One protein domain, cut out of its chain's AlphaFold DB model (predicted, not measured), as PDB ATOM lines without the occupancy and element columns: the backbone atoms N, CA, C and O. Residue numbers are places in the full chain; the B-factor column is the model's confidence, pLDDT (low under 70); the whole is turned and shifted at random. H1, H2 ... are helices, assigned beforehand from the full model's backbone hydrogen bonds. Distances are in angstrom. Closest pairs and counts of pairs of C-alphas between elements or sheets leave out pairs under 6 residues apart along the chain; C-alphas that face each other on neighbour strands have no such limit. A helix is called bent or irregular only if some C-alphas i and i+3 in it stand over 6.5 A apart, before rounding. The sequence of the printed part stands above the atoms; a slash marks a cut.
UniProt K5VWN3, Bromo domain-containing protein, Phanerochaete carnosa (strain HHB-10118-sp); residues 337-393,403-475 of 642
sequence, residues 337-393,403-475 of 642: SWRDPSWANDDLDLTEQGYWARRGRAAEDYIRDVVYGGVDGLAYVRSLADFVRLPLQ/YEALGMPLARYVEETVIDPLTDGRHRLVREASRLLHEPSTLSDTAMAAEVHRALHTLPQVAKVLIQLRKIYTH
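What this domain is: This is residues 337 to 393 and 403 to 475 of the 642 residues of the protein "Bromo domain-containing protein" of Phanerochaete carnosa (strain HHB-10118-sp) (UniProt K5VWN3). This is a loose chain of helices set out along one long axis: H2 and H3 lie side by side, running opposite ways, at one end, H1 and H4 lie nearer the middle, and the long bent helix H5 runs from H4 to the far end with its arm H5b. There is no dense core, and H1 comes near H4 and H5b at a few C-alphas, while residues 403 to 408 stick out. The printed part has 130 residues, with five named helices in the order H1, H2, H3, H4, H5 and no named strand, and its class is all helix. It is loose, with a radius of gyration of the C-alphas of 19.1 A and spans of 68 by 34 by 32 A.

Where its parts are: H5, residues 446 to 474, was assigned by its hydrogen bonds as one helix, but it is bent: C-alphas 456 and 459 are 6.7 A apart. Its arms are H5a, residues 446 to 456, 15.3 A long, and H5b, residues 459 to 474, 21.9 A long, ending with C-alpha 474 at (99.824, 4.246, 26.922). H4 is residues 426 to 438, 18.8 A. H3 is residues 410 to 422, 17.0 A, and is only just irregular, with C-alphas 417 and 420 6.50 A apart. H2 is residues 375 to 388, 20.0 A. H1 is residues 352 to 372, 28.1 A, beginning with C-alpha 352 at (79.913, -0.496, 17.094); it is irregular, with C-alphas 358 and 361 7.1 A apart, and has a kink of 38 degrees near residue 359.

How they stand to each other: H5a and H5b stand at a steep tilt of 44 degrees. H5a touches H4, whose residues 433 to 436 alone take part; the closest C-alphas, of Ala 433 and Val 452, are 7.2 A apart, at a steep tilt of 66 degrees, the same way. H4 and H3 touch only at the corner, closest at the C-alphas of Asp 420 and His 427, 5.9 A. H3 touches H2 at a shallow tilt of 21 degrees, opposite ways, closest at the C-alphas of Val 388 and Ala 411, 5.7 A. H2 and H1 touch only at the corner, about perpendicular at 87 degrees, closest at the C-alphas of Tyr 372 and Leu 378, 5.3 A. H1 is close to but not clearly touching H4, at the C-alphas of Val 371 and Arg 426, 5.7 A, and likewise H5b, at those of Glu 352 and Pro 460, 6.6 A. H1 and H5a are apart. In H2, H4, H5a and H5b every O i to N i+4 pair is within hydrogen-bond range; in H1 14 of 17 are, and in H3 7 of 9.

The domain as a whole: The C-alphas farthest apart, of Glu 404 and His 475, are 68.6 A apart. Residues 394 to 402 are not printed, and C-alphas 393 and 403 are 20.0 A apart across this cut. Of the links printed whole, none is long. Residues 337 to 351 hold no named element. The mean pLDDT of the printed part is 78.0, and 27 residues are under 70, among them 337 to 350, 390 to 393 and 441 to 445.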
ATOM      1  N   SER A 337      73.675  18.379  10.477       41.78
ATOM      2  CA  SER A 337      74.357  18.282  11.780       41.78
ATOM      3  C   SER A 337      73.556  17.577  12.888       41.78
ATOM      4  O   SER A 337      72.609  18.123  13.458       41.78
ATOM      5  N   TRP A 338      74.045  16.398  13.284       39.50
ATOM      6  CA  TRP A 338      74.091  15.955  14.687       39.50
ATOM      7  C   TRP A 338      75.369  16.504  15.362       39.50
ATOM      8  O   TRP A 338      76.370  16.750  14.691       39.50
ATOM      9  N   ARG A 339      75.328  16.737  16.688       38.28
ATOM     10  CA  ARG A 339      76.382  17.415  17.482       38.28
ATOM     11  C   ARG A 339      77.774  16.771  17.349       38.28
ATOM     12  O   ARG A 339      77.897  15.561  17.505       38.28
ATOM     13  N   ASP A 340      78.803  17.613  17.202       35.81
ATOM     14  CA  ASP A 340      80.229  17.252  17.272       35.81
ATOM     15  C   ASP A 340      80.582  16.557  18.604       35.81
ATOM     16  O   ASP A 340      80.394  17.151  19.675       35.81
ATOM     17  N   PRO A 341      81.179  15.354  18.577       39.56
ATOM     18  CA  PRO A 341      82.027  14.873  19.653       39.56
ATOM     19  C   PRO A 341      83.440  15.425  19.425       39.56
ATOM     20  O   PRO A 341      84.056  15.209  18.380       39.56
ATOM     21  N   SER A 342      83.960  16.165  20.400       38.84
ATOM     22  CA  SER A 342      85.330  16.665  20.372       38.84
ATOM     23  C   SER A 342      86.329  15.507  20.301       38.84
ATOM     24  O   SER A 342      86.284  14.569  21.091       38.84
ATOM     25  N   TRP A 343      87.304  15.624  19.400       43.97
ATOM     26  CA  TRP A 343      88.377  14.645  19.180       43.97
ATOM     27  C   TRP A 343      89.366  14.573  20.365       43.97
ATOM     28  O   TRP A 343      90.366  13.865  20.313       43.97
ATOM     29  N   ALA A 344      89.119  15.354  21.422       40.25
ATOM     30  CA  ALA A 344      90.027  15.563  22.543       40.25
ATOM     31  C   ALA A 344      89.679  14.728  23.789       40.25
ATOM     32  O   ALA A 344      90.541  14.554  24.641       40.25
ATOM     33  N   ASN A 345      88.461  14.179  23.894       46.09
ATOM     34  CA  ASN A 345      88.031  13.348  25.031       46.09
ATOM     35  C   ASN A 345      87.544  11.980  24.531       46.09
ATOM     36  O   ASN A 345      86.376  11.622  24.656       46.09
ATOM     37  N   ASP A 346      88.444  11.240  23.890       50.97
ATOM     38  CA  ASP A 346      88.088  10.219  22.899       50.97
ATOM     39  C   ASP A 346      88.194   8.763  23.412       50.97
ATOM     40  O   ASP A 346      88.401   7.831  22.634       50.97
ATOM     41  N   ASP A 347      88.048   8.534  24.724       52.25
ATOM     42  CA  ASP A 347      88.573   7.311  25.361       52.25
ATOM     43  C   ASP A 347      87.564   6.231  25.813       52.25
ATOM     44  O   ASP A 347      87.987   5.214  26.370       52.25
ATOM     45  N   LEU A 348      86.245   6.362  25.597       56.28
ATOM     46  CA  LEU A 348      85.292   5.512  26.354       56.28
ATOM     47  C   LEU A 348      84.254   4.674  25.596       56.28
ATOM     48  O   LEU A 348      83.718   3.761  26.218       56.28
ATOM     49  N   ASP A 349      84.005   4.861  24.295       62.78
ATOM     50  CA  ASP A 349      82.994   4.035  23.607       62.78
ATOM     51  C   ASP A 349      83.589   3.046  22.589       62.78
ATOM     52  O   ASP A 349      83.931   3.421  21.465       62.78
ATOM     53  N   LEU A 350      83.720   1.783  23.014       66.00
ATOM     54  CA  LEU A 350      84.159   0.627  22.212       66.00
ATOM     55  C   LEU A 350      82.988  -0.082  21.501       66.00
ATOM     56  O   LEU A 350      83.175  -1.164  20.933       66.00
ATOM     57  N   THR A 351      81.770   0.464  21.550       71.56
ATOM     58  CA  THR A 351      80.623  -0.112  20.840       71.56
ATOM     59  C   THR A 351      80.726   0.114  19.329       71.56
ATOM     60  O   THR A 351      81.441   0.988  18.841       71.56
ATOM     61  N   GLU A 352      80.005  -0.698  18.550       68.94
ATOM     62  CA  GLU A 352      79.913  -0.496  17.094       68.94
ATOM     63  C   GLU A 352      79.225   0.829  16.747       68.94
ATOM     64  O   GLU A 352      79.605   1.490  15.786       68.94
ATOM     65  N   GLN A 353      78.269   1.257  17.574       72.75
ATOM     66  CA  GLN A 353      77.594   2.545  17.430       72.75
ATOM     67  C   GLN A 353      78.572   3.704  17.646       72.75
ATOM     68  O   GLN A 353      78.628   4.611  16.817       72.75
ATOM     69  N   GLY A 354      79.414   3.631  18.682       72.56
ATOM     70  CA  GLY A 354      80.483   4.602  18.917       72.56
ATOM     71  C   GLY A 354      81.521   4.648  17.789       72.56
ATOM     72  O   GLY A 354      82.009   5.725  17.450       72.56
ATOM     73  N   TYR A 355      81.831   3.511  17.158       75.94
ATOM     74  CA  TYR A 355      82.749   3.455  16.014       75.94
ATOM     75  C   TYR A 355      82.211   4.213  14.789       75.94
ATOM     76  O   TYR A 355      82.923   5.039  14.212       75.94
ATOM     77  N   TRP A 356      80.955   3.960  14.407       78.44
ATOM     78  CA  TRP A 356      80.342   4.601  13.240       78.44
ATOM     79  C   TRP A 356      79.976   6.062  13.495       78.44
ATOM     80  O   TRP A 356      80.211   6.894  12.623       78.44
ATOM     81  N   ALA A 357      79.494   6.405  14.693       73.75
ATOM     82  CA  ALA A 357      79.146   7.782  15.046       73.75
ATOM     83  C   ALA A 357      80.341   8.743  14.912       73.75
ATOM     84  O   ALA A 357      80.182   9.859  14.424       73.75
ATOM     85  N   ARG A 358      81.554   8.297  15.271       69.06
ATOM     86  CA  ARG A 358      82.782   9.103  15.137       69.06
ATOM     87  C   ARG A 358      83.219   9.298  13.684       69.06
ATOM     88  O   ARG A 358      83.805  10.322  13.348       69.06
ATOM     89  N   ARG A 359      82.972   8.306  12.823       73.56
ATOM     90  CA  ARG A 359      83.429   8.306  11.422       73.56
ATOM     91  C   ARG A 359      82.391   8.840  10.442       73.56
ATOM     92  O   ARG A 359      82.779   9.232   9.349       73.56
ATOM     93  N   GLY A 360      81.117   8.885  10.832       75.44
ATOM     94  CA  GLY A 360      80.004   9.298   9.976       75.44
ATOM     95  C   GLY A 360      80.219  10.676   9.359       75.44
ATOM     96  O   GLY A 360      80.276  10.782   8.141       75.44
ATOM     97  N   ARG A 361      80.462  11.708  10.180       70.12
ATOM     98  CA  ARG A 361      80.668  13.076   9.676       70.12
ATOM     99  C   ARG A 361      81.888  13.183   8.759       70.12
ATOM    100  O   ARG A 361      81.789  13.713   7.663       70.12
ATOM    101  N   ALA A 362      83.028  12.639   9.186       71.38
ATOM    102  CA  ALA A 362      84.242  12.665   8.374       71.38
ATOM    103  C   ALA A 362      84.049  11.934   7.033       71.38
ATOM    104  O   ALA A 362      84.595  12.359   6.021       71.38
ATOM    105  N   ALA A 363      83.257  10.858   7.014       79.88
ATOM    106  CA  ALA A 363      82.903  10.140   5.796       79.88
ATOM    107  C   ALA A 363      81.913  10.922   4.917       79.88
ATOM    108  O   ALA A 363      82.054  10.909   3.697       79.88
ATOM    109  N   GLU A 364      80.942  11.625   5.500       81.06
ATOM    110  CA  GLU A 364      80.027  12.509   4.766       81.06
ATOM    111  C   GLU A 364      80.770  13.683   4.129       81.06
ATOM    112  O   GLU A 364      80.579  13.957   2.943       81.06
ATOM    113  N   ASP A 365      81.668  14.320   4.881       78.12
ATOM    114  CA  ASP A 365      82.565  15.359   4.380       78.12
ATOM    115  C   ASP A 365      83.436  14.806   3.246       78.12
ATOM    116  O   ASP A 365      83.519  15.420   2.182       78.12
ATOM    117  N   TYR A 366      83.980  13.594   3.421       83.44
ATOM    118  CA  TYR A 366      84.704  12.855   2.382       83.44
ATOM    119  C   TYR A 366      83.898  12.668   1.110       83.44
ATOM    120  O   TYR A 366      84.357  13.038   0.031       83.44
ATOM    121  N   ILE A 367      82.681  12.152   1.212       88.44
ATOM    122  CA  ILE A 367      81.822  11.950   0.048       88.44
ATOM    123  C   ILE A 367      81.488  13.297  -0.607       88.44
ATOM    124  O   ILE A 367      81.590  13.422  -1.828       88.44
ATOM    125  N   ARG A 368      81.142  14.322   0.176       87.19
ATOM    126  CA  ARG A 368      80.829  15.672  -0.314       87.19
ATOM    127  C   ARG A 368      81.978  16.263  -1.131       87.19
ATOM    128  O   ARG A 368      81.767  16.667  -2.274       87.19
ATOM    129  N   ASP A 369      83.188  16.266  -0.590       85.19
ATOM    130  CA  ASP A 369      84.335  16.912  -1.231       85.19
ATOM    131  C   ASP A 369      84.925  16.071  -2.373       85.19
ATOM    132  O   ASP A 369      85.323  16.619  -3.401       85.19
ATOM    133  N   VAL A 370      84.969  14.742  -2.228       88.12
ATOM    134  CA  VAL A 370      85.648  13.839  -3.176       88.12
ATOM    135  C   VAL A 370      84.743  13.397  -4.320       88.12
ATOM    136  O   VAL A 370      85.230  13.209  -5.438       88.12
ATOM    137  N   VAL A 371      83.450  13.195  -4.061       90.31
ATOM    138  CA  VAL A 371      82.491  12.772  -5.093       90.31
ATOM    139  C   VAL A 371      81.881  13.982  -5.781       90.31
ATOM    140  O   VAL A 371      81.783  13.988  -7.002       90.31
ATOM    141  N   TYR A 372      81.500  15.006  -5.017       89.81
ATOM    142  CA  TYR A 372      80.758  16.149  -5.554       89.81
ATOM    143  C   TYR A 372      81.580  17.435  -5.657       89.81
ATOM    144  O   TYR A 372      81.059  18.442  -6.122       89.81
ATOM    145  N   GLY A 373      82.856  17.435  -5.261       86.44
ATOM    146  CA  GLY A 373      83.697  18.632  -5.350       86.44
ATOM    147  C   GLY A 373      83.317  19.726  -4.347       86.44
ATOM    148  O   GLY A 373      83.611  20.898  -4.579       86.44
ATOM    149  N   GLY A 374      82.652  19.357  -3.249       85.75
ATOM    150  CA  GLY A 374      82.282  20.244  -2.150       85.75
ATOM    151  C   GLY A 374      80.787  20.555  -2.078       85.75
ATOM    152  O   GLY A 374      79.946  19.910  -2.709       85.75
ATOM    153  N   VAL A 375      80.452  21.571  -1.281       84.38
ATOM    154  CA  VAL A 375      79.063  21.979  -0.988       84.38
ATOM    155  C   VAL A 375      78.296  22.357  -2.247       84.38
ATOM    156  O   VAL A 375      77.145  21.957  -2.417       84.38
ATOM    157  N   ASP A 376      78.941  23.102  -3.143       84.31
ATOM    158  CA  ASP A 376      78.296  23.657  -4.332       84.31
ATOM    159  C   ASP A 376      77.895  22.544  -5.315       84.31
ATOM    160  O   ASP A 376      76.779  22.547  -5.842       84.31
ATOM    161  N   GLY A 377      78.759  21.544  -5.522       88.00
ATOM    162  CA  GLY A 377      78.436  20.409  -6.388       88.00
ATOM    163  C   GLY A 377      77.415  19.460  -5.761       88.00
ATOM    164  O   GLY A 377      76.519  18.982  -6.459       88.00
ATOM    165  N   LEU A 378      77.454  19.259  -4.438       87.81
ATOM    166  CA  LEU A 378      76.408  18.509  -3.736       87.81
ATOM    167  C   LEU A 378      75.046  19.211  -3.858       87.81
ATOM    168  O   LEU A 378      74.034  18.557  -4.114       87.81
ATOM    169  N   ALA A 379      75.010  20.536  -3.703       86.75
ATOM    170  CA  ALA A 379      73.801  21.341  -3.855       86.75
ATOM    171  C   ALA A 379      73.241  21.265  -5.279       86.75
ATOM    172  O   ALA A 379      72.032  21.118  -5.461       86.75
ATOM    173  N   TYR A 380      74.118  21.296  -6.285       89.25
ATOM    174  CA  TYR A 380      73.732  21.090  -7.676       89.25
ATOM    175  C   TYR A 380      73.080  19.717  -7.886       89.25
ATOM    176  O   TYR A 380      71.960  19.644  -8.395       89.25
ATOM    177  N   VAL A 381      73.711  18.632  -7.428       89.75
ATOM    178  CA  VAL A 381      73.148  17.278  -7.572       89.75
ATOM    179  C   VAL A 381      71.833  17.124  -6.802       89.75
ATOM    180  O   VAL A 381      70.896  16.517  -7.316       89.75
ATOM    181  N   ARG A 382      71.703  17.730  -5.614       87.31
ATOM    182  CA  ARG A 382      70.429  17.780  -4.874       87.31
ATOM    183  C   ARG A 382      69.337  18.508  -5.653       87.31
ATOM    184  O   ARG A 382      68.225  18.003  -5.729       87.31
ATOM    185  N   SER A 383      69.660  19.637  -6.284       87.25
ATOM    186  CA  SER A 383      68.694  20.370  -7.110       87.25
ATOM    187  C   SER A 383      68.197  19.534  -8.297       87.25
ATOM    188  O   SER A 383      67.013  19.577  -8.625       87.25
ATOM    189  N   LEU A 384      69.073  18.716  -8.896       89.12
ATOM    190  CA  LEU A 384      68.690  17.761  -9.935       89.12
ATOM    191  C   LEU A 384      67.817  16.638  -9.369       89.12
ATOM    192  O   LEU A 384      66.815  16.282  -9.982       89.12
ATOM    193  N   ALA A 385      68.158  16.100  -8.198       87.25
ATOM    194  CA  ALA A 385      67.357  15.069  -7.547       87.25
ATOM    195  C   ALA A 385      65.933  15.567  -7.247       87.25
ATOM    196  O   ALA A 385      64.968  14.872  -7.558       87.25
ATOM    197  N   ASP A 386      65.796  16.785  -6.721       84.56
ATOM    198  CA  ASP A 386      64.496  17.409  -6.455       84.56
ATOM    199  C   ASP A 386      63.729  17.723  -7.744       84.56
ATOM    200  O   ASP A 386      62.518  17.519  -7.797       84.56
ATOM    201  N   PHE A 387      64.421  18.159  -8.801       85.19
ATOM    202  CA  PHE A 387      63.809  18.404 -10.110       85.19
ATOM    203  C   PHE A 387      63.211  17.133 -10.724       85.19
ATOM    204  O   PHE A 387      62.150  17.179 -11.343       85.19
ATOM    205  N   VAL A 388      63.892  15.997 -10.567       85.62
ATOM    206  CA  VAL A 388      63.460  14.732 -11.173       85.62
ATOM    207  C   VAL A 388      62.486  13.951 -10.280       85.62
ATOM    208  O   VAL A 388      61.805  13.029 -10.740       85.62
ATOM    209  N   ARG A 389      62.372  14.318  -9.002       80.06
ATOM    210  CA  ARG A 389      61.424  13.704  -8.075       80.06
ATOM    211  C   ARG A 389      59.994  14.076  -8.470       80.06
ATOM    212  O   ARG A 389      59.638  15.249  -8.523       80.06
ATOM    213  N   LEU A 390      59.144  13.073  -8.706       66.12
ATOM    214  CA  LEU A 390      57.723  13.335  -8.938       66.12
ATOM    215  C   LEU A 390      57.092  13.981  -7.688       66.12
ATOM    216  O   LEU A 390      57.335  13.509  -6.570       66.12
ATOM    217  N   PRO A 391      56.253  15.021  -7.846       60.47
ATOM    218  CA  PRO A 391      55.529  15.606  -6.729       60.47
ATOM    219  C   PRO A 391      54.554  14.584  -6.126       60.47
ATOM    220  O   PRO A 391      53.741  13.983  -6.826       60.47
ATOM    221  N   LEU A 392      54.606  14.443  -4.797       54.56
ATOM    222  CA  LEU A 392      53.795  13.543  -3.958       54.56
ATOM    223  C   LEU A 392      52.262  13.721  -4.073       54.56
ATOM    224  O   LEU A 392      51.527  12.983  -3.429       54.56
ATOM    225  N   GLN A 393      51.773  14.708  -4.829       47.53
ATOM    226  CA  GLN A 393      50.365  15.137  -4.830       47.53
ATOM    227  C   GLN A 393      49.557  14.711  -6.058       47.53
ATOM    228  O   GLN A 393      48.385  15.067  -6.162       47.53
ATOM    229  N   TYR A 403      57.574   5.274 -20.220       69.75
ATOM    230  CA  TYR A 403      58.796   6.012 -20.556       69.75
ATOM    231  C   TYR A 403      59.102   6.021 -22.067       69.75
ATOM    232  O   TYR A 403      60.262   5.946 -22.454       69.75
ATOM    233  N   GLU A 404      58.095   6.093 -22.940       63.97
ATOM    234  CA  GLU A 404      58.232   5.848 -24.388       63.97
ATOM    235  C   GLU A 404      59.252   6.759 -25.089       63.97
ATOM    236  O   GLU A 404      59.956   6.305 -25.986       63.97
ATOM    237  N   ALA A 405      59.392   8.019 -24.661       72.50
ATOM    238  CA  ALA A 405      60.322   8.967 -25.284       72.50
ATOM    239  C   ALA A 405      61.801   8.752 -24.896       72.50
ATOM    240  O   ALA A 405      62.690   9.060 -25.684       72.50
ATOM    241  N   LEU A 406      62.070   8.251 -23.685       72.06
ATOM    242  CA  LEU A 406      63.427   8.073 -23.138       72.06
ATOM    243  C   LEU A 406      63.839   6.595 -23.025       72.06
ATOM    244  O   LEU A 406      65.007   6.301 -22.797       72.06
ATOM    245  N   GLY A 407      62.893   5.659 -23.126       80.75
ATOM    246  CA  GLY A 407      63.084   4.231 -22.849       80.75
ATOM    247  C   GLY A 407      63.376   3.900 -21.377       80.75
ATOM    248  O   GLY A 407      63.517   2.730 -21.029       80.75
ATOM    249  N   MET A 408      63.481   4.908 -20.506       83.12
ATOM    250  CA  MET A 408      63.844   4.771 -19.097       83.12
ATOM    251  C   MET A 408      63.318   5.945 -18.254       83.12
ATOM    252  O   MET A 408      62.993   7.001 -18.806       83.12
ATOM    253  N   PRO A 409      63.271   5.807 -16.915       85.56
ATOM    254  CA  PRO A 409      62.931   6.915 -16.031       85.56
ATOM    255  C   PRO A 409      63.879   8.103 -16.200       85.56
ATOM    256  O   PRO A 409      65.094   7.916 -16.270       85.56
ATOM    257  N   LEU A 410      63.338   9.326 -16.165       84.44
ATOM    258  CA  LEU A 410      64.133  10.562 -16.216       84.44
ATOM    259  C   LEU A 410      65.231  10.581 -15.137       84.44
ATOM    260  O   LEU A 410      66.340  11.024 -15.412       84.44
ATOM    261  N   ALA A 411      64.951  10.036 -13.945       85.75
ATOM    262  CA  ALA A 411      65.929   9.918 -12.854       85.75
ATOM    263  C   ALA A 411      67.151   9.116 -13.290       85.75
ATOM    264  O   ALA A 411      68.284   9.568 -13.165       85.75
ATOM    265  N   ARG A 412      66.896   7.957 -13.899       85.81
ATOM    266  CA  ARG A 412      67.936   7.057 -14.378       85.81
ATOM    267  C   ARG A 412      68.744   7.680 -15.514       85.81
ATOM    268  O   ARG A 412      69.961   7.548 -15.530       85.81
ATOM    269  N   TYR A 413      68.082   8.401 -16.418       88.12
ATOM    270  CA  TYR A 413      68.758   9.112 -17.499       88.12
ATOM    271  C   TYR A 413      69.708  10.201 -16.976       88.12
ATOM    272  O   TYR A 413      70.849  10.292 -17.431       88.12
ATOM    273  N   VAL A 414      69.257  11.014 -16.013       90.00
ATOM    274  CA  VAL A 414      70.073  12.075 -15.397       90.00
ATOM    275  C   VAL A 414      71.247  11.483 -14.615       90.00
ATOM    276  O   VAL A 414      72.362  11.987 -14.726       90.00
ATOM    277  N   GLU A 415      71.032  10.389 -13.885       89.06
ATOM    278  CA  GLU A 415      72.108   9.660 -13.202       89.06
ATOM    279  C   GLU A 415      73.188   9.189 -14.189       89.06
ATOM    280  O   GLU A 415      74.349   9.568 -14.047       89.06
ATOM    281  N   GLU A 416      72.805   8.428 -15.220       89.56
ATOM    282  CA  GLU A 416      73.753   7.774 -16.137       89.56
ATOM    283  C   GLU A 416      74.422   8.757 -17.120       89.56
ATOM    284  O   GLU A 416      75.577   8.566 -17.497       89.56
ATOM    285  N   THR A 417      73.724   9.821 -17.533       89.94
ATOM    286  CA  THR A 417      74.201  10.736 -18.594       89.94
ATOM    287  C   THR A 417      74.813  12.025 -18.050       89.94
ATOM    288  O   THR A 417      75.636  12.643 -18.724       89.94
ATOM    289  N   VAL A 418      74.409  12.464 -16.854       90.44
ATOM    290  CA  VAL A 418      74.849  13.746 -16.278       90.44
ATOM    291  C   VAL A 418      75.711  13.516 -15.044       90.44
ATOM    292  O   VAL A 418      76.854  13.958 -15.019       90.44
ATOM    293  N   ILE A 419      75.202  12.817 -14.028       92.06
ATOM    294  CA  ILE A 419      75.876  12.733 -12.723       92.06
ATOM    295  C   ILE A 419      77.095  11.804 -12.777       92.06
ATOM    296  O   ILE A 419      78.163  12.161 -12.275       92.06
ATOM    297  N   ASP A 420      76.973  10.634 -13.401       92.06
ATOM    298  CA  ASP A 420      78.077   9.675 -13.480       92.06
ATOM    299  C   ASP A 420      79.284  10.244 -14.252       92.06
ATOM    300  O   ASP A 420      80.388  10.195 -13.705       92.06
ATOM    301  N   PRO A 421      79.130  10.874 -15.437       93.06
ATOM    302  CA  PRO A 421      80.251  11.527 -16.117       93.06
ATOM    303  C   PRO A 421      80.827  12.723 -15.355       93.06
ATOM    304  O   PRO A 421      82.033  12.935 -15.391       93.06
ATOM    305  N   LEU A 422      79.997  13.503 -14.649       90.06
ATOM    306  CA  LEU A 422      80.476  14.646 -13.858       90.06
ATOM    307  C   LEU A 422      81.276  14.229 -12.619       90.06
ATOM    308  O   LEU A 422      82.080  15.014 -12.122       90.06
ATOM    309  N   THR A 423      81.042  13.022 -12.106       91.25
ATOM    310  CA  THR A 423      81.706  12.494 -10.906       91.25
ATOM    311  C   THR A 423      82.750  11.423 -11.224       91.25
ATOM    312  O   THR A 423      83.199  10.728 -10.312       91.25
ATOM    313  N   ASP A 424      83.120  11.245 -12.497       89.62
ATOM    314  CA  ASP A 424      83.999  10.165 -12.976       89.62
ATOM    315  C   ASP A 424      83.562   8.767 -12.482       89.62
ATOM    316  O   ASP A 424      84.376   7.916 -12.120       89.62
ATOM    317  N   GLY A 425      82.249   8.530 -12.393       87.88
ATOM    318  CA  GLY A 425      81.657   7.278 -11.914       87.88
ATOM    319  C   GLY A 425      81.688   7.079 -10.394       87.88
ATOM    320  O   GLY A 425      81.234   6.044  -9.903       87.88
ATOM    321  N   ARG A 426      82.170   8.050  -9.609       90.62
ATOM    322  CA  ARG A 426      82.195   7.952  -8.138       90.62
ATOM    323  C   ARG A 426      80.793   7.944  -7.532       90.62
ATOM    324  O   ARG A 426      80.564   7.237  -6.553       90.62
ATOM    325  N   HIS A 427      79.844   8.676  -8.120       91.81
ATOM    326  CA  HIS A 427      78.447   8.646  -7.682       91.81
ATOM    327  C   HIS A 427      77.834   7.246  -7.829       91.81
ATOM    328  O   HIS A 427      77.201   6.739  -6.898       91.81
ATOM    329  N   ARG A 428      78.102   6.571  -8.954       90.00
ATOM    330  CA  ARG A 428      77.703   5.180  -9.176       90.00
ATOM    331  C   ARG A 428      78.214   4.237  -8.088       90.00
ATOM    332  O   ARG A 428      77.424   3.427  -7.607       90.00
ATOM    333  N   LEU A 429      79.473   4.368  -7.664       88.88
ATOM    334  CA  LEU A 429      80.039   3.551  -6.580       88.88
ATOM    335  C   LEU A 429      79.285   3.755  -5.261       88.88
ATOM    336  O   LEU A 429      78.942   2.783  -4.592       88.88
ATOM    337  N   VAL A 430      78.972   5.005  -4.905       89.56
ATOM    338  CA  VAL A 430      78.187   5.320  -3.696       89.56
ATOM    339  C   VAL A 430      76.786   4.710  -3.780       89.56
ATOM    340  O   VAL A 430      76.290   4.150  -2.801       89.56
ATOM    341  N   ARG A 431      76.147   4.769  -4.953       88.50
ATOM    342  CA  ARG A 431      74.823   4.180  -5.189       88.50
ATOM    343  C   ARG A 431      74.844   2.656  -5.078       88.50
ATOM    344  O   ARG A 431      73.958   2.086  -4.446       88.50
ATOM    345  N   GLU A 432      75.827   1.997  -5.684       86.88
ATOM    346  CA  GLU A 432      75.987   0.538  -5.626       86.88
ATOM    347  C   GLU A 432      76.292   0.066  -4.198       86.88
ATOM    348  O   GLU A 432      75.629  -0.850  -3.710       86.88
ATOM    349  N   ALA A 433      77.183   0.758  -3.481       87.44
ATOM    350  CA  ALA A 433      77.449   0.492  -2.070       87.44
ATOM    351  C   ALA A 433      76.191   0.685  -1.204       87.44
ATOM    352  O   ALA A 433      75.876  -0.164  -0.374       87.44
ATOM    353  N   SER A 434      75.424   1.757  -1.429       87.69
ATOM    354  CA  SER A 434      74.160   1.997  -0.721       87.69
ATOM    355  C   SER A 434      73.127   0.899  -0.993       87.69
ATOM    356  O   SER A 434      72.474   0.427  -0.062       87.69
ATOM    357  N   ARG A 435      73.009   0.429  -2.241       85.50
ATOM    358  CA  ARG A 435      72.133  -0.702  -2.583       85.50
ATOM    359  C   ARG A 435      72.561  -1.981  -1.876       85.50
ATOM    360  O   ARG A 435      71.703  -2.627  -1.297       85.50
ATOM    361  N   LEU A 436      73.856  -2.300  -1.848       84.12
ATOM    362  CA  LEU A 436      74.382  -3.458  -1.113       84.12
ATOM    363  C   LEU A 436      74.085  -3.393   0.393       84.12
ATOM    364  O   LEU A 436      73.845  -4.425   1.015       84.12
ATOM    365  N   LEU A 437      74.080  -2.192   0.981       85.00
ATOM    366  CA  LEU A 437      73.720  -1.995   2.388       85.00
ATOM    367  C   LEU A 437      72.224  -2.221   2.660       85.00
ATOM    368  O   LEU A 437      71.878  -2.713   3.732       85.00
ATOM    369  N   HIS A 438      71.341  -1.872   1.718       86.25
ATOM    370  CA  HIS A 438      69.889  -2.063   1.859       86.25
ATOM    371  C   HIS A 438      69.433  -3.471   1.442       86.25
ATOM    372  O   HIS A 438      68.520  -4.032   2.044       86.25
ATOM    373  N   GLU A 439      70.076  -4.048   0.429       84.25
ATOM    374  CA  GLU A 439      69.774  -5.348  -0.166       84.25
ATOM    375  C   GLU A 439      71.074  -6.154  -0.370       84.25
ATOM    376  O   GLU A 439      71.656  -6.162  -1.458       84.25
ATOM    377  N   PRO A 440      71.549  -6.884   0.654       70.56
ATOM    378  CA  PRO A 440      72.817  -7.618   0.582       70.56
ATOM    379  C   PRO A 440      72.787  -8.834  -0.363       70.56
ATOM    380  O   PRO A 440      73.813  -9.474  -0.580       70.56
ATOM    381  N   SER A 441      71.622  -9.184  -0.916       67.00
ATOM    382  CA  SER A 441      71.391 -10.378  -1.734       67.00
ATOM    383  C   SER A 441      71.383 -10.133  -3.249       67.00
ATOM    384  O   SER A 441      71.299 -11.106  -3.999       67.00
ATOM    385  N   THR A 442      71.452  -8.881  -3.729       62.59
ATOM    386  CA  THR A 442      71.077  -8.552  -5.121       62.59
ATOM    387  C   THR A 442      72.221  -8.242  -6.094       62.59
ATOM    388  O   THR A 442      71.944  -8.037  -7.275       62.59
ATOM    389  N   LEU A 443      73.501  -8.268  -5.696       57.34
ATOM    390  CA  LEU A 443      74.609  -7.911  -6.603       57.34
ATOM    391  C   LEU A 443      75.830  -8.841  -6.494       57.34
ATOM    392  O   LEU A 443      76.302  -9.160  -5.409       57.34
ATOM    393  N   SER A 444      76.346  -9.250  -7.660       58.28
ATOM    394  CA  SER A 444      77.398 -10.266  -7.839       58.28
ATOM    395  C   SER A 444      78.813  -9.688  -7.986       58.28
ATOM    396  O   SER A 444      79.712 -10.398  -8.441       58.28
ATOM    397  N   ASP A 445      79.026  -8.410  -7.659       64.62
ATOM    398  CA  ASP A 445      80.342  -7.789  -7.800       64.62
ATOM    399  C   ASP A 445      81.229  -8.114  -6.589       64.62
ATOM    400  O   ASP A 445      81.103  -7.539  -5.503       64.62
ATOM    401  N   THR A 446      82.110  -9.102  -6.763       70.56
ATOM    402  CA  THR A 446      82.883  -9.716  -5.676       70.56
ATOM    403  C   THR A 446      83.821  -8.743  -4.967       70.56
ATOM    404  O   THR A 446      84.096  -8.936  -3.785       70.56
ATOM    405  N   ALA A 447      84.315  -7.705  -5.651       81.94
ATOM    406  CA  ALA A 447      85.289  -6.781  -5.071       81.94
ATOM    407  C   ALA A 447      84.627  -5.763  -4.129       81.94
ATOM    408  O   ALA A 447      85.042  -5.629  -2.978       81.94
ATOM    409  N   MET A 448      83.562  -5.093  -4.585       82.81
ATOM    410  CA  MET A 448      82.834  -4.118  -3.767       82.81
ATOM    411  C   MET A 448      82.107  -4.797  -2.605       82.81
ATOM    412  O   MET A 448      82.176  -4.315  -1.477       82.81
ATOM    413  N   ALA A 449      81.471  -5.948  -2.846       82.38
ATOM    414  CA  ALA A 449      80.797  -6.700  -1.792       82.38
ATOM    415  C   ALA A 449      81.777  -7.180  -0.706       82.38
ATOM    416  O   ALA A 449      81.479  -7.071   0.484       82.38
ATOM    417  N   ALA A 450      82.971  -7.651  -1.092       85.50
ATOM    418  CA  ALA A 450      84.009  -8.025  -0.133       85.50
ATOM    419  C   ALA A 450      84.484  -6.823   0.692       85.50
ATOM    420  O   ALA A 450      84.682  -6.956   1.901       85.50
ATOM    421  N   GLU A 451      84.638  -5.655   0.069       86.94
ATOM    422  CA  GLU A 451      85.093  -4.453   0.764       86.94
ATOM    423  C   GLU A 451      84.028  -3.897   1.717       86.94
ATOM    424  O   GLU A 451      84.341  -3.580   2.864       86.94
ATOM    425  N   VAL A 452      82.753  -3.886   1.313       86.31
ATOM    426  CA  VAL A 452      81.630  -3.528   2.198       86.31
ATOM    427  C   VAL A 452      81.546  -4.499   3.379       86.31
ATOM    428  O   VAL A 452      81.441  -4.068   4.526       86.31
ATOM    429  N   HIS A 453      81.681  -5.805   3.141       85.62
ATOM    430  CA  HIS A 453      81.691  -6.804   4.211       85.62
ATOM    431  C   HIS A 453      82.872  -6.606   5.177       85.62
ATOM    432  O   HIS A 453      82.707  -6.673   6.400       85.62
ATOM    433  N   ARG A 454      84.074  -6.324   4.658       87.44
ATOM    434  CA  ARG A 454      85.239  -5.984   5.489       87.44
ATOM    435  C   ARG A 454      84.985  -4.723   6.307       87.44
ATOM    436  O   ARG A 454      85.285  -4.728   7.505       87.44
ATOM    437  N   ALA A 455      84.413  -3.689   5.701       87.12
ATOM    438  CA  ALA A 455      84.104  -2.436   6.370       87.12
ATOM    439  C   ALA A 455      83.078  -2.613   7.496       87.12
ATOM    440  O   ALA A 455      83.250  -2.026   8.560       87.12
ATOM    441  N   LEU A 456      82.060  -3.455   7.299       86.00
ATOM    442  CA  LEU A 456      81.014  -3.704   8.291       86.00
ATOM    443  C   LEU A 456      81.463  -4.605   9.443       86.00
ATOM    444  O   LEU A 456      81.091  -4.352  10.585       86.00
ATOM    445  N   HIS A 457      82.250  -5.648   9.166       86.31
ATOM    446  CA  HIS A 457      82.529  -6.688  10.163       86.31
ATOM    447  C   HIS A 457      83.974  -6.704  10.654       86.31
ATOM    448  O   HIS A 457      84.215  -6.858  11.850       86.31
ATOM    449  N   THR A 458      84.954  -6.523   9.765       88.88
ATOM    450  CA  THR A 458      86.373  -6.676  10.133       88.88
ATOM    451  C   THR A 458      86.989  -5.389  10.674       88.88
ATOM    452  O   THR A 458      87.635  -5.413  11.720       88.88
ATOM    453  N   LEU A 459      86.757  -4.242  10.023       86.44
ATOM    454  CA  LEU A 459      87.365  -2.972  10.430       86.44
ATOM    455  C   LEU A 459      86.931  -2.497  11.826       86.44
ATOM    456  O   LEU A 459      87.797  -2.011  12.561       86.44
ATOM    457  N   PRO A 460      85.659  -2.643  12.253       85.44
ATOM    458  CA  PRO A 460      85.259  -2.260  13.603       85.44
ATOM    459  C   PRO A 460      85.929  -3.138  14.662       85.44
ATOM    460  O   PRO A 460      86.357  -2.634  15.696       85.44
ATOM    461  N   GLN A 461      86.077  -4.441  14.401       86.06
ATOM    462  CA  GLN A 461      86.760  -5.362  15.313       86.06
ATOM    463  C   GLN A 461      88.249  -5.033  15.432       86.06
ATOM    464  O   GLN A 461      88.759  -4.888  16.542       86.06
ATOM    465  N   VAL A 462      88.930  -4.830  14.302       87.38
ATOM    466  CA  VAL A 462      90.348  -4.436  14.277       87.38
ATOM    467  C   VAL A 462      90.554  -3.104  14.996       87.38
ATOM    468  O   VAL A 462      91.484  -2.970  15.787       87.38
ATOM    469  N   ALA A 463      89.666  -2.129  14.793       82.81
ATOM    470  CA  ALA A 463      89.742  -0.847  15.484       82.81
ATOM    471  C   ALA A 463      89.574  -0.987  17.003       82.81
ATOM    472  O   ALA A 463      90.329  -0.364  17.748       82.81
ATOM    473  N   LYS A 464      88.645  -1.832  17.478       83.56
ATOM    474  CA  LYS A 464      88.500  -2.125  18.914       83.56
ATOM    475  C   LYS A 464      89.789  -2.708  19.495       83.56
ATOM    476  O   LYS A 464      90.250  -2.231  20.529       83.56
ATOM    477  N   VAL A 465      90.395  -3.679  18.807       85.69
ATOM    478  CA  VAL A 465      91.662  -4.297  19.234       85.69
ATOM    479  C   VAL A 465      92.803  -3.277  19.232       85.69
ATOM    480  O   VAL A 465      93.552  -3.205  20.200       85.69
ATOM    481  N   LEU A 466      92.913  -2.431  18.207       84.56
ATOM    482  CA  LEU A 466      93.930  -1.376  18.154       84.56
ATOM    483  C   LEU A 466      93.767  -0.345  19.272       84.56
ATOM    484  O   LEU A 466      94.763   0.082  19.847       84.56
ATOM    485  N   ILE A 467      92.535   0.043  19.609       81.38
ATOM    486  CA  ILE A 467      92.274   0.945  20.738       81.38
ATOM    487  C   ILE A 467      92.695   0.274  22.048       81.38
ATOM    488  O   ILE A 467      93.349   0.910  22.869       81.38
ATOM    489  N   GLN A 468      92.379  -1.008  22.239       83.38
ATOM    490  CA  GLN A 468      92.823  -1.763  23.414       83.38
ATOM    491  C   GLN A 468      94.351  -1.858  23.491       83.38
ATOM    492  O   GLN A 468      94.923  -1.576  24.541       83.38
ATOM    493  N   LEU A 469      95.025  -2.172  22.383       84.75
ATOM    494  CA  LEU A 469      96.487  -2.202  22.310       84.75
ATOM    495  C   LEU A 469      97.100  -0.831  22.593       84.75
ATOM    496  O   LEU A 469      98.083  -0.735  23.323       84.75
ATOM    497  N   ARG A 470      96.502   0.243  22.068       81.12
ATOM    498  CA  ARG A 470      96.945   1.611  22.345       81.12
ATOM    499  C   ARG A 470      96.803   1.937  23.825       81.12
ATOM    500  O   ARG A 470      97.759   2.454  24.384       81.12
ATOM    501  N   LYS A 471      95.679   1.574  24.457       80.44
ATOM    502  CA  LYS A 471      95.481   1.722  25.907       80.44
ATOM    503  C   LYS A 471      96.567   0.994  26.691       80.44
ATOM    504  O   LYS A 471      97.183   1.597  27.562       80.44
ATOM    505  N   ILE A 472      96.859  -0.257  26.335       81.69
ATOM    506  CA  ILE A 472      97.932  -1.047  26.960       81.69
ATOM    507  C   ILE A 472      99.293  -0.357  26.788       81.69
ATOM    508  O   ILE A 472     100.050  -0.260  27.745       81.69
ATOM    509  N   TYR A 473      99.593   0.182  25.604       76.50
ATOM    510  CA  TYR A 473     100.858   0.877  25.334       76.50
ATOM    511  C   TYR A 473     100.984   2.246  26.027       76.50
ATOM    512  O   TYR A 473     102.097   2.708  26.311       76.50
ATOM    513  N   THR A 474      99.863   2.942  26.242       76.00
ATOM    514  CA  THR A 474      99.824   4.246  26.922       76.00
ATOM    515  C   THR A 474      99.784   4.122  28.437       76.00
ATOM    516  O   THR A 474     100.198   5.059  29.114       76.00
ATOM    517  N   HIS A 475      99.296   3.002  28.976       80.00
ATOM    518  CA  HIS A 475      99.314   2.771  30.412       80.00
ATOM    519  C   HIS A 475     100.762   2.607  30.897       80.00
ATOM    520  O   HIS A 475     101.489   1.767  30.362       80.00
TER     521      HIS A 475